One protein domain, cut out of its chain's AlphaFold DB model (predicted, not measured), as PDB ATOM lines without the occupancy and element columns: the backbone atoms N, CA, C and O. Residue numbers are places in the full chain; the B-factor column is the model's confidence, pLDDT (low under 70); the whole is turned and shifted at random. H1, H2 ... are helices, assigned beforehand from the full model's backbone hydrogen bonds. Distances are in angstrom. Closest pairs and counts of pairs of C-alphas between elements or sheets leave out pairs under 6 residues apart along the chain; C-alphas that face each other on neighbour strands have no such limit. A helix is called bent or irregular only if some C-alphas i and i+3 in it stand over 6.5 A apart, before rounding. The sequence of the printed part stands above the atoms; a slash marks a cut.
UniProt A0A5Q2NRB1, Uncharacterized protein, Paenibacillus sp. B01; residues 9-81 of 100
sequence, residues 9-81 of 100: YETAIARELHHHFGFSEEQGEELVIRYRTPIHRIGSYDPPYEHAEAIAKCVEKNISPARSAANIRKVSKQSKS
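This is residues 9 to 81 of the 100 residues of an uncharacterized protein of Paenibacillus sp. B01 (UniProt A0A5Q2NRB1). Three helices, H1, H3 and H4, form a row with H3 in the middle, and the kinked helix H2 crosses over one side of the row, its residues 25 to 32 packing on H1 and its residues 34 to 42 on H4. The helices are crossed rather than side by side, making a small rounded body. The printed part has 73 residues with four named helices, in the order H1, H2, H3, H4, and no named strand: the class is all helix. It is compact, with a radius of gyration of the C-alphas of 10.8 A and spans of 26 by 22 by 21 A.

Begin with H1, residues 9 to 21, and look at Ala 14: its C-alpha is 4.5 A from that of Gly 28 in H2, residues 25 to 42, the closest pair of these two helices. H1 and H2 touch at a steep tilt of 57 degrees, opposite ways, H2 with residues 25 to 32 alone. Near residue 35 H2 has a kink of 60 degrees; it is irregular there, with C-alphas 34 and 37 at 7.7 A. Go on to H3, residues 48 to 60, which touches H1 at a steep tilt of 57 degrees, the same way; the closest C-alphas are those of Ile 13 and Pro 48, 4.8 A. H3 touches H2 about perpendicular at 75 degrees, H3 with residues 51 to 55 alone and H2 with residues 31 to 39 alone; the closest C-alphas are those of Ile 39 and His 51, 7.1 A. Last comes H4, residues 65 to 79, only just irregular, with C-alphas 70 and 73 at 6.8 A. H4 touches H3 at a steep tilt of 66 degrees, opposite ways, closest at the C-alphas of Ala 54 and Ile 72, 5.7 A. H4 touches residues 34 to 42 of H2 about perpendicular at 86 degrees, closest at the C-alphas of Pro 38 and Ala 69, 4.6 A. H1 and H4 are apart. In H1 and H3 every O i to N i+4 pair is within hydrogen-bond range; in H2 12 of 14 are, in H4 6 of 11.

Find C-alpha 9 at (176.528, 166.877, 195.269); from there H1 runs 17.4 A to C-alpha 21. H2 spans 23.6 A from C-alpha 25 to C-alpha 42 at (163.223, 170.272, 192.935). H3 covers 18.5 A from C-alpha 48 to C-alpha 60, and H4 19.2 A from C-alpha 65 to C-alpha 79 at (165.049, 184.840, 200.648).

The two C-alphas farthest apart are those of Glu 26 and Ser 81, 31.4 A. The printed part has no cut, and its three links between helices are tight. The mean pLDDT of the printed part is 78.3; look for values under 70 at residues 42 to 45 and 67 to 81.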
ATOM      1  N   TYR A   9     177.437 165.749 195.125       86.50
ATOM      2  CA  TYR A   9     176.528 166.877 195.269       86.50
ATOM      3  C   TYR A   9     175.898 166.940 196.666       86.50
ATOM      4  O   TYR A   9     175.939 167.977 197.320       86.50
ATOM      5  N   GLU A  10     175.372 165.820 197.159       88.00
ATOM      6  CA  GLU A  10     174.822 165.712 198.514       88.00
ATOM      7  C   GLU A  10     175.895 165.975 199.588       88.00
ATOM      8  O   GLU A  10     175.631 166.668 200.569       88.00
ATOM      9  N   THR A  11     177.128 165.506 199.373       90.56
ATOM     10  CA  THR A  11     178.277 165.828 200.229       90.56
ATOM     11  C   THR A  11     178.574 167.325 200.224       90.56
ATOM     12  O   THR A  11     178.848 167.889 201.279       90.56
ATOM     13  N   ALA A  12     178.493 167.998 199.071       90.81
ATOM     14  CA  ALA A  12     178.660 169.449 199.015       90.81
ATOM     15  C   ALA A  12     177.585 170.169 199.847       90.81
ATOM     16  O   ALA A  12     177.928 171.054 200.622       90.81
ATOM     17  N   ILE A  13     176.318 169.744 199.779       90.06
ATOM     18  CA  ILE A  13     175.236 170.317 200.606       90.06
ATOM     19  C   ILE A  13     175.524 170.130 202.105       90.06
ATOM     20  O   ILE A  13     175.357 171.068 202.883       90.06
ATOM     21  N   ALA A  14     175.983 168.945 202.520       91.69
ATOM     22  CA  ALA A  14     176.336 168.680 203.916       91.69
ATOM     23  C   ALA A  14     177.492 169.573 204.399       91.69
ATOM     24  O   ALA A  14     177.451 170.091 205.516       91.69
ATOM     25  N   ARG A  15     178.490 169.826 203.541       92.19
ATOM     26  CA  ARG A  15     179.579 170.764 203.845       92.19
ATOM     27  C   ARG A  15     179.064 172.189 204.004       92.19
ATOM     28  O   ARG A  15     179.440 172.849 204.964       92.19
ATOM     29  N   GLU A  16     178.170 172.646 203.135       93.19
ATOM     30  CA  GLU A  16     177.569 173.977 203.269       93.19
ATOM     31  C   GLU A  16     176.770 174.111 204.577       93.19
ATOM     32  O   GLU A  16     176.887 175.126 205.264       93.19
ATOM     33  N   LEU A  17     176.024 173.072 204.980       90.88
ATOM     34  CA  LEU A  17     175.339 173.017 206.283       90.88
ATOM     35  C   LEU A  17     176.316 173.180 207.454       90.88
ATOM     36  O   LEU A  17     176.028 173.915 208.401       90.88
ATOM     37  N   HIS A  18     177.479 172.539 207.372       93.12
ATOM     38  CA  HIS A  18     178.519 172.665 208.384       93.12
ATOM     39  C   HIS A  18     179.145 174.068 208.410       93.12
ATOM     40  O   HIS A  18     179.152 174.732 209.445       93.12
ATOM     41  N   HIS A  19     179.623 174.543 207.258       91.25
ATOM     42  CA  HIS A  19     180.381 175.789 207.147       91.25
ATOM     43  C   HIS A  19     179.536 177.045 207.397       91.25
ATOM     44  O   HIS A  19     180.037 178.003 207.984       91.25
ATOM     45  N   HIS A  20     178.274 177.057 206.959       91.00
ATOM     46  CA  HIS A  20     177.443 178.264 206.970       91.00
ATOM     47  C   HIS A  20     176.337 178.258 208.025       91.00
ATOM     48  O   HIS A  20     175.896 179.330 208.434       91.00
ATOM     49  N   PHE A  21     175.893 177.084 208.480       88.62
ATOM     50  CA  PHE A  21     174.730 176.964 209.367       88.62
ATOM     51  C   PHE A  21     175.055 176.315 210.721       88.62
ATOM     52  O   PHE A  21     174.163 176.150 211.548       88.62
ATOM     53  N   GLY A  22     176.327 175.989 210.976       88.38
ATOM     54  CA  GLY A  22     176.812 175.554 212.290       88.38
ATOM     55  C   GLY A  22     176.406 174.134 212.691       88.38
ATOM     56  O   GLY A  22     176.548 173.773 213.859       88.38
ATOM     57  N   PHE A  23     175.909 173.325 211.753       90.69
ATOM     58  CA  PHE A  23     175.651 171.904 212.000       90.69
ATOM     59  C   PHE A  23     176.972 171.127 212.094       90.69
ATOM     60  O   PHE A  23     177.962 171.490 211.458       90.69
ATOM     61  N   SER A  24     177.018 170.038 212.864       91.12
ATOM     62  CA  SER A  24     178.156 169.111 212.770       91.12
ATOM     63  C   SER A  24     178.154 168.383 211.420       91.12
ATOM     64  O   SER A  24     177.120 168.323 210.753       91.12
ATOM     65  N   GLU A  25     179.290 167.807 211.015       86.56
ATOM     66  CA  GLU A  25     179.370 167.018 209.776       86.56
ATOM     67  C   GLU A  25     178.333 165.883 209.776       86.56
ATOM     68  O   GLU A  25     177.517 165.797 208.861       86.56
ATOM     69  N   GLU A  26     178.258 165.110 210.864       88.19
ATOM     70  CA  GLU A  26     177.289 164.016 211.031       88.19
ATOM     71  C   GLU A  26     175.829 164.500 210.958       88.19
ATOM     72  O   GLU A  26     174.980 163.856 210.336       88.19
ATOM     73  N   GLN A  27     175.523 165.655 211.562       89.12
ATOM     74  CA  GLN A  27     174.186 166.249 211.495       89.12
ATOM     75  C   GLN A  27     173.861 166.740 210.084       89.12
ATOM     76  O   GLN A  27     172.735 166.566 209.620       89.12
ATOM     77  N   GLY A  28     174.830 167.343 209.395       89.31
ATOM     78  CA  GLY A  28     174.683 167.782 208.013       89.31
ATOM     79  C   GLY A  28     174.359 166.609 207.091       89.31
ATOM     80  O   GLY A  28     173.406 166.682 206.316       89.31
ATOM     81  N   GLU A  29     175.086 165.500 207.223       90.50
ATOM     82  CA  GLU A  29     174.829 164.276 206.460       90.50
ATOM     83  C   GLU A  29     173.442 163.691 206.763       90.50
ATOM     84  O   GLU A  29     172.686 163.385 205.837       90.50
ATOM     85  N   GLU A  30     173.062 163.593 208.041       90.19
ATOM     86  CA  GLU A  30     171.742 163.094 208.442       90.19
ATOM     87  C   GLU A  30     170.611 163.955 207.865       90.19
ATOM     88  O   GLU A  30     169.622 163.435 207.335       90.19
ATOM     89  N   LEU A  31     170.762 165.281 207.920       89.19
ATOM     90  CA  LEU A  31     169.807 166.215 207.339       89.19
ATOM     91  C   LEU A  31     169.715 166.034 205.821       89.19
ATOM     92  O   LEU A  31     168.611 165.933 205.290       89.19
ATOM     93  N   VAL A  32     170.832 165.919 205.107       89.19
ATOM     94  CA  VAL A  32     170.797 165.704 203.654       89.19
ATOM     95  C   VAL A  32     170.091 164.392 203.302       89.19
ATOM     96  O   VAL A  32     169.218 164.402 202.434       89.19
ATOM     97  N   ILE A  33     170.357 163.294 204.017       89.25
ATOM     98  CA  ILE A  33     169.654 162.012 203.817       89.25
ATOM     99  C   ILE A  33     168.151 162.182 204.065       89.25
ATOM    100  O   ILE A  33     167.319 161.773 203.250       89.25
ATOM    101  N   ARG A  34     167.784 162.848 205.166       87.25
ATOM    102  CA  ARG A  34     166.388 163.078 205.556       87.25
ATOM    103  C   ARG A  34     165.623 163.935 204.543       87.25
ATOM    104  O   ARG A  34     164.416 163.747 204.379       87.25
ATOM    105  N   TYR A  35     166.308 164.847 203.857       86.06
ATOM    106  CA  TYR A  35     165.741 165.745 202.850       86.06
ATOM    107  C   TYR A  35     166.106 165.360 201.400       86.06
ATOM    108  O   TYR A  35     165.765 166.096 200.472       86.06
ATOM    109  N   ARG A  36     166.698 164.182 201.146       85.38
ATOM    110  CA  ARG A  36     167.150 163.792 199.794       85.38
ATOM    111  C   ARG A  36     166.017 163.727 198.774       85.38
ATOM    112  O   ARG A  36     166.156 164.175 197.639       85.38
ATOM    113  N   THR A  37     164.859 163.205 199.182       82.62
ATOM    114  CA  THR A  37     163.680 163.099 198.312       82.62
ATOM    115  C   THR A  37     163.191 164.473 197.842       82.62
ATOM    116  O   THR A  37     163.006 164.637 196.635       82.62
ATOM    117  N   PRO A  38     162.990 165.475 198.727       75.94
ATOM    118  CA  PRO A  38     162.700 166.829 198.276       75.94
ATOM    119  C   PRO A  38     163.798 167.413 197.380       75.94
ATOM    120  O   PRO A  38     163.451 167.956 196.336       75.94
ATOM    121  N   ILE A  39     165.084 167.259 197.726       76.25
ATOM    122  CA  ILE A  39     166.218 167.790 196.940       76.25
ATOM    123  C   ILE A  39     166.172 167.271 195.495       76.25
ATOM    124  O   ILE A  39     166.158 168.061 194.553       76.25
ATOM    125  N   HIS A  40     166.031 165.956 195.305       76.62
ATOM    126  CA  HIS A  40     165.945 165.350 193.970       76.62
ATOM    127  C   HIS A  40     164.685 165.758 193.192       76.62
ATOM    128  O   HIS A  40     164.682 165.732 191.963       76.62
ATOM    129  N   ARG A  41     163.604 166.142 193.883       73.50
ATOM    130  CA  ARG A  41     162.333 166.533 193.255       73.50
ATOM    131  C   ARG A  41     162.335 167.970 192.731       73.50
ATOM    132  O   ARG A  41     161.572 168.275 191.818       73.50
ATOM    133  N   ILE A  42     163.143 168.851 193.319       67.06
ATOM    134  CA  ILE A  42     163.223 170.272 192.935       67.06
ATOM    135  C   ILE A  42     164.106 170.456 191.689       67.06
ATOM    136  O   ILE A  42     163.884 171.389 190.919       67.06
ATOM    137  N   GLY A  43     164.993 169.489 191.430       59.19
ATOM    138  CA  GLY A  43     165.891 169.451 190.281       59.19
ATOM    139  C   GLY A  43     167.283 169.966 190.644       59.19
ATOM    140  O   GLY A  43     167.420 170.948 191.362       59.19
ATOM    141  N   SER A  44     168.317 169.298 190.135       61.19
ATOM    142  CA  SER A  44     169.734 169.515 190.478       61.19
ATOM    143  C   SER A  44     170.359 170.799 189.902       61.19
ATOM    144  O   SER A  44     171.562 170.831 189.668       61.19
ATOM    145  N   TYR A  45     169.551 171.811 189.577       65.00
ATOM    146  CA  TYR A  45     170.020 173.043 188.929       65.00
ATOM    147  C   TYR A  45     170.353 174.164 189.916       65.00
ATOM    148  O   TYR A  45     171.051 175.104 189.539       65.00
ATOM    149  N   ASP A  46     169.862 174.081 191.154       74.00
ATOM    150  CA  ASP A  46     170.187 175.055 192.191       74.00
ATOM    151  C   ASP A  46     171.585 174.778 192.790       74.00
ATOM    152  O   ASP A  46     172.064 173.644 192.776       74.00
ATOM    153  N   PRO A  47     172.285 175.797 193.312       83.88
ATOM    154  CA  PRO A  47     173.557 175.614 194.003       83.88
ATOM    155  C   PRO A  47     173.402 174.766 195.282       83.88
ATOM    156  O   PRO A  47     172.385 174.891 195.973       83.88
ATOM    157  N   PRO A  48     174.435 174.005 195.701       87.31
ATOM    158  CA  PRO A  48     174.425 173.263 196.968       87.31
ATOM    159  C   PRO A  48     174.073 174.135 198.183       87.31
ATOM    160  O   PRO A  48     173.327 173.704 199.062       87.31
ATOM    161  N   TYR A  49     174.548 175.384 198.185       86.69
ATOM    162  CA  TYR A  49     174.239 176.380 199.209       86.69
ATOM    163  C   TYR A  49     172.735 176.664 199.329       86.69
ATOM    164  O   TYR A  49     172.205 176.696 200.436       86.69
ATOM    165  N   GLU A  50     172.011 176.816 198.212       83.94
ATOM    166  CA  GLU A  50     170.570 177.114 198.254       83.94
ATOM    167  C   GLU A  50     169.770 175.942 198.838       83.94
ATOM    168  O   GLU A  50     168.783 176.143 199.551       83.94
ATOM    169  N   HIS A  51     170.216 174.708 198.597       85.06
ATOM    170  CA  HIS A  51     169.626 173.541 199.245       85.06
ATOM    171  C   HIS A  51     169.962 173.471 200.734       85.06
ATOM    172  O   HIS A  51     169.067 173.183 201.529       85.06
ATOM    173  N   ALA A  52     171.207 173.755 201.123       88.94
ATOM    174  CA  ALA A  52     171.606 173.810 202.529       88.94
ATOM    175  C   ALA A  52     170.784 174.857 203.295       88.94
ATOM    176  O   ALA A  52     170.217 174.559 204.345       88.94
ATOM    177  N   GLU A  53     170.611 176.043 202.712       86.69
ATOM    178  CA  GLU A  53     169.795 177.115 203.271       86.69
ATOM    179  C   GLU A  53     168.326 176.697 203.440       86.69
ATOM    180  O   GLU A  53     167.705 176.925 204.484       86.69
ATOM    181  N   ALA A  54     167.755 176.033 202.433       83.56
ATOM    182  CA  ALA A  54     166.383 175.556 202.499       83.56
ATOM    183  C   ALA A  54     166.186 174.471 203.572       83.56
ATOM    184  O   ALA A  54     165.160 174.469 204.261       83.56
ATOM    185  N   ILE A  55     167.160 173.570 203.736       87.38
ATOM    186  CA  ILE A  55     167.164 172.554 204.795       87.38
ATOM    187  C   ILE A  55     167.246 173.233 206.162       87.38
ATOM    188  O   ILE A  55     166.397 172.963 207.012       87.38
ATOM    189  N   ALA A  56     168.192 174.155 206.358       88.31
ATOM    190  CA  ALA A  56     168.366 174.884 207.613       88.31
ATOM    191  C   ALA A  56     167.074 175.606 208.033       88.31
ATOM    192  O   ALA A  56     166.614 175.456 209.163       88.31
ATOM    193  N   LYS A  57     166.398 176.281 207.095       85.56
ATOM    194  CA  LYS A  57     165.095 176.923 207.350       85.56
ATOM    195  C   LYS A  57     163.982 175.932 207.668       85.56
ATOM    196  O   LYS A  57     163.087 176.246 208.451       85.56
ATOM    197  N   CYS A  58     163.988 174.748 207.057       85.38
ATOM    198  CA  CYS A  58     163.025 173.704 207.409       85.38
ATOM    199  C   CYS A  58     163.263 173.194 208.832       85.38
ATOM    200  O   CYS A  58     162.292 172.982 209.555       85.38
ATOM    201  N   VAL A  59     164.524 173.048 209.245       86.62
ATOM    202  CA  VAL A  59     164.887 172.669 210.616       86.62
ATOM    203  C   VAL A  59     164.445 173.742 211.610       86.62
ATOM    204  O   VAL A  59     163.723 173.419 212.551       86.62
ATOM    205  N   GLU A  60     164.778 175.011 211.358       85.50
ATOM    206  CA  GLU A  60     164.384 176.154 212.197       85.50
ATOM    207  C   GLU A  60     162.861 176.234 212.379       85.50
ATOM    208  O   GLU A  60     162.356 176.403 213.486       85.50
ATOM    209  N   LYS A  61     162.105 176.034 211.294       82.81
ATOM    210  CA  LYS A  61     160.635 176.102 211.300       82.81
ATOM    211  C   LYS A  61     159.951 174.794 211.702       82.81
ATOM    212  O   LYS A  61     158.728 174.699 211.599       82.81
ATOM    213  N   ASN A  62     160.713 173.780 212.112       83.38
ATOM    214  CA  ASN A  62     160.214 172.445 212.451       83.38
ATOM    215  C   ASN A  62     159.338 171.816 211.337       83.38
ATOM    216  O   ASN A  62     158.332 171.149 211.584       83.38
ATOM    217  N   ILE A  63     159.695 172.060 210.073       81.38
ATOM    218  CA  ILE A  63     158.971 171.571 208.896       81.38
ATOM    219  C   ILE A  63     159.494 170.186 208.527       81.38
ATOM    220  O   ILE A  63     160.629 170.037 208.093       81.38
ATOM    221  N   SER A  64     158.638 169.170 208.604       78.00
ATOM    222  CA  SER A  64     158.993 167.805 208.200       78.00
ATOM    223  C   SER A  64     159.408 167.710 206.718       78.00
ATOM    224  O   SER A  64     158.817 168.391 205.875       78.00
ATOM    225  N   PRO A  65     160.314 166.785 206.344       74.75
ATOM    226  CA  PRO A  65     160.774 166.605 204.959       74.75
ATOM    227  C   PRO A  65     159.631 166.330 203.966       74.75
ATOM    228  O   PRO A  65     159.627 166.856 202.854       74.75
ATOM    229  N   ALA A  66     158.592 165.600 204.390       70.56
ATOM    230  CA  ALA A  66     157.384 165.371 203.591       70.56
ATOM    231  C   ALA A  66     156.635 166.673 203.240       70.56
ATOM    232  O   ALA A  66     156.063 166.795 202.159       70.56
ATOM    233  N   ARG A  67     156.665 167.666 204.138       68.69
ATOM    234  CA  ARG A  67     156.041 168.989 203.964       68.69
ATOM    235  C   ARG A  67     156.984 169.984 203.276       68.69
ATOM    236  O   ARG A  67     156.534 170.920 202.620       68.69
ATOM    237  N   SER A  68     158.288 169.744 203.382       67.25
ATOM    238  CA  SER A  68     159.360 170.537 202.786       67.25
ATOM    239  C   SER A  68     159.356 170.493 201.251       67.25
ATOM    240  O   SER A  68     159.544 171.528 200.620       67.25
ATOM    241  N   ALA A  69     159.002 169.361 200.629       64.38
ATOM    242  CA  ALA A  69     158.925 169.243 199.163       64.38
ATOM    243  C   ALA A  69     157.995 170.276 198.490       64.38
ATOM    244  O   ALA A  69     158.251 170.693 197.363       64.38
ATOM    245  N   ALA A  70     156.936 170.720 199.177       59.94
ATOM    246  CA  ALA A  70     156.044 171.778 198.693       59.94
ATOM    247  C   ALA A  70     156.542 173.201 199.029       59.94
ATOM    248  O   ALA A  70     156.114 174.169 198.399       59.94
ATOM    249  N   ASN A  71     157.431 173.330 200.019       57.22
ATOM    250  CA  ASN A  71     157.853 174.604 200.599       57.22
ATOM    251  C   ASN A  71     159.258 175.055 200.187       57.22
ATOM    252  O   ASN A  71     159.450 176.261 200.102       57.22
ATOM    253  N   ILE A  72     160.211 174.169 199.875       58.91
ATOM    254  CA  ILE A  72     161.582 174.582 199.506       58.91
ATOM    255  C   ILE A  72     161.558 175.552 198.318       58.91
ATOM    256  O   ILE A  72     162.160 176.618 198.378       58.91
ATOM    257  N   ARG A  73     160.731 175.275 197.301       57.31
ATOM    258  CA  ARG A  73     160.538 176.179 196.154       57.31
ATOM    259  C   ARG A  73     160.003 177.568 196.535       57.31
ATOM    260  O   ARG A  73     160.274 178.533 195.829       57.31
ATOM    261  N   LYS A  74     159.218 177.677 197.613       53.38
ATOM    262  CA  LYS A  74     158.698 178.960 198.121       53.38
ATOM    263  C   LYS A  74     159.728 179.675 198.992       53.38
ATOM    264  O   LYS A  74     159.863 180.885 198.881       53.38
ATOM    265  N   VAL A  75     160.465 178.929 199.809       53.12
ATOM    266  CA  VAL A  75     161.440 179.460 200.767       53.12
ATOM    267  C   VAL A  75     162.674 180.034 200.058       53.12
ATOM    268  O   VAL A  75     163.059 181.158 200.375       53.12
ATOM    269  N   SER A  76     163.221 179.351 199.043       48.94
ATOM    270  CA  SER A  76     164.338 179.881 198.233       48.94
ATOM    271  C   SER A  76     163.944 181.147 197.461       48.94
ATOM    272  O   SER A  76     164.740 182.066 197.292       48.94
ATOM    273  N   LYS A  77     162.675 181.254 197.041       50.78
ATOM    274  CA  LYS A  77     162.165 182.448 196.349       50.78
ATOM    275  C   LYS A  77     161.948 183.633 197.294       50.78
ATOM    276  O   LYS A  77     162.096 184.778 196.877       50.78
ATOM    277  N   GLN A  78     161.618 183.364 198.558       45.00
ATOM    278  CA  GLN A  78     161.378 184.402 199.558       45.00
ATOM    279  C   GLN A  78     162.680 185.037 200.059       45.00
ATOM    280  O   GLN A  78     162.714 186.246 200.251       45.00
ATOM    281  N   SER A  79     163.768 184.273 200.194       44.75
ATOM    282  CA  SER A  79     165.049 184.840 200.648       44.75
ATOM    283  C   SER A  79     165.821 185.613 199.589       44.75
ATOM    284  O   SER A  79     166.554 186.527 199.941       44.75
ATOM    285  N   LYS A  80     165.558 185.378 198.298       49.16
ATOM    286  CA  LYS A  80     166.027 186.275 197.225       49.16
ATOM    287  C   LYS A  80     165.308 187.636 197.200       49.16
ATOM    288  O   LYS A  80     165.688 188.487 196.408       49.16
ATOM    289  N   SER A  81     164.284 187.847 198.034       45.28
ATOM    290  CA  SER A  81     163.585 189.138 198.147       45.28
ATOM    291  C   SER A  81     164.047 189.985 199.343       45.28
ATOM    292  O   SER A  81     163.627 191.130 199.448       45.28
TER     293      SER A  81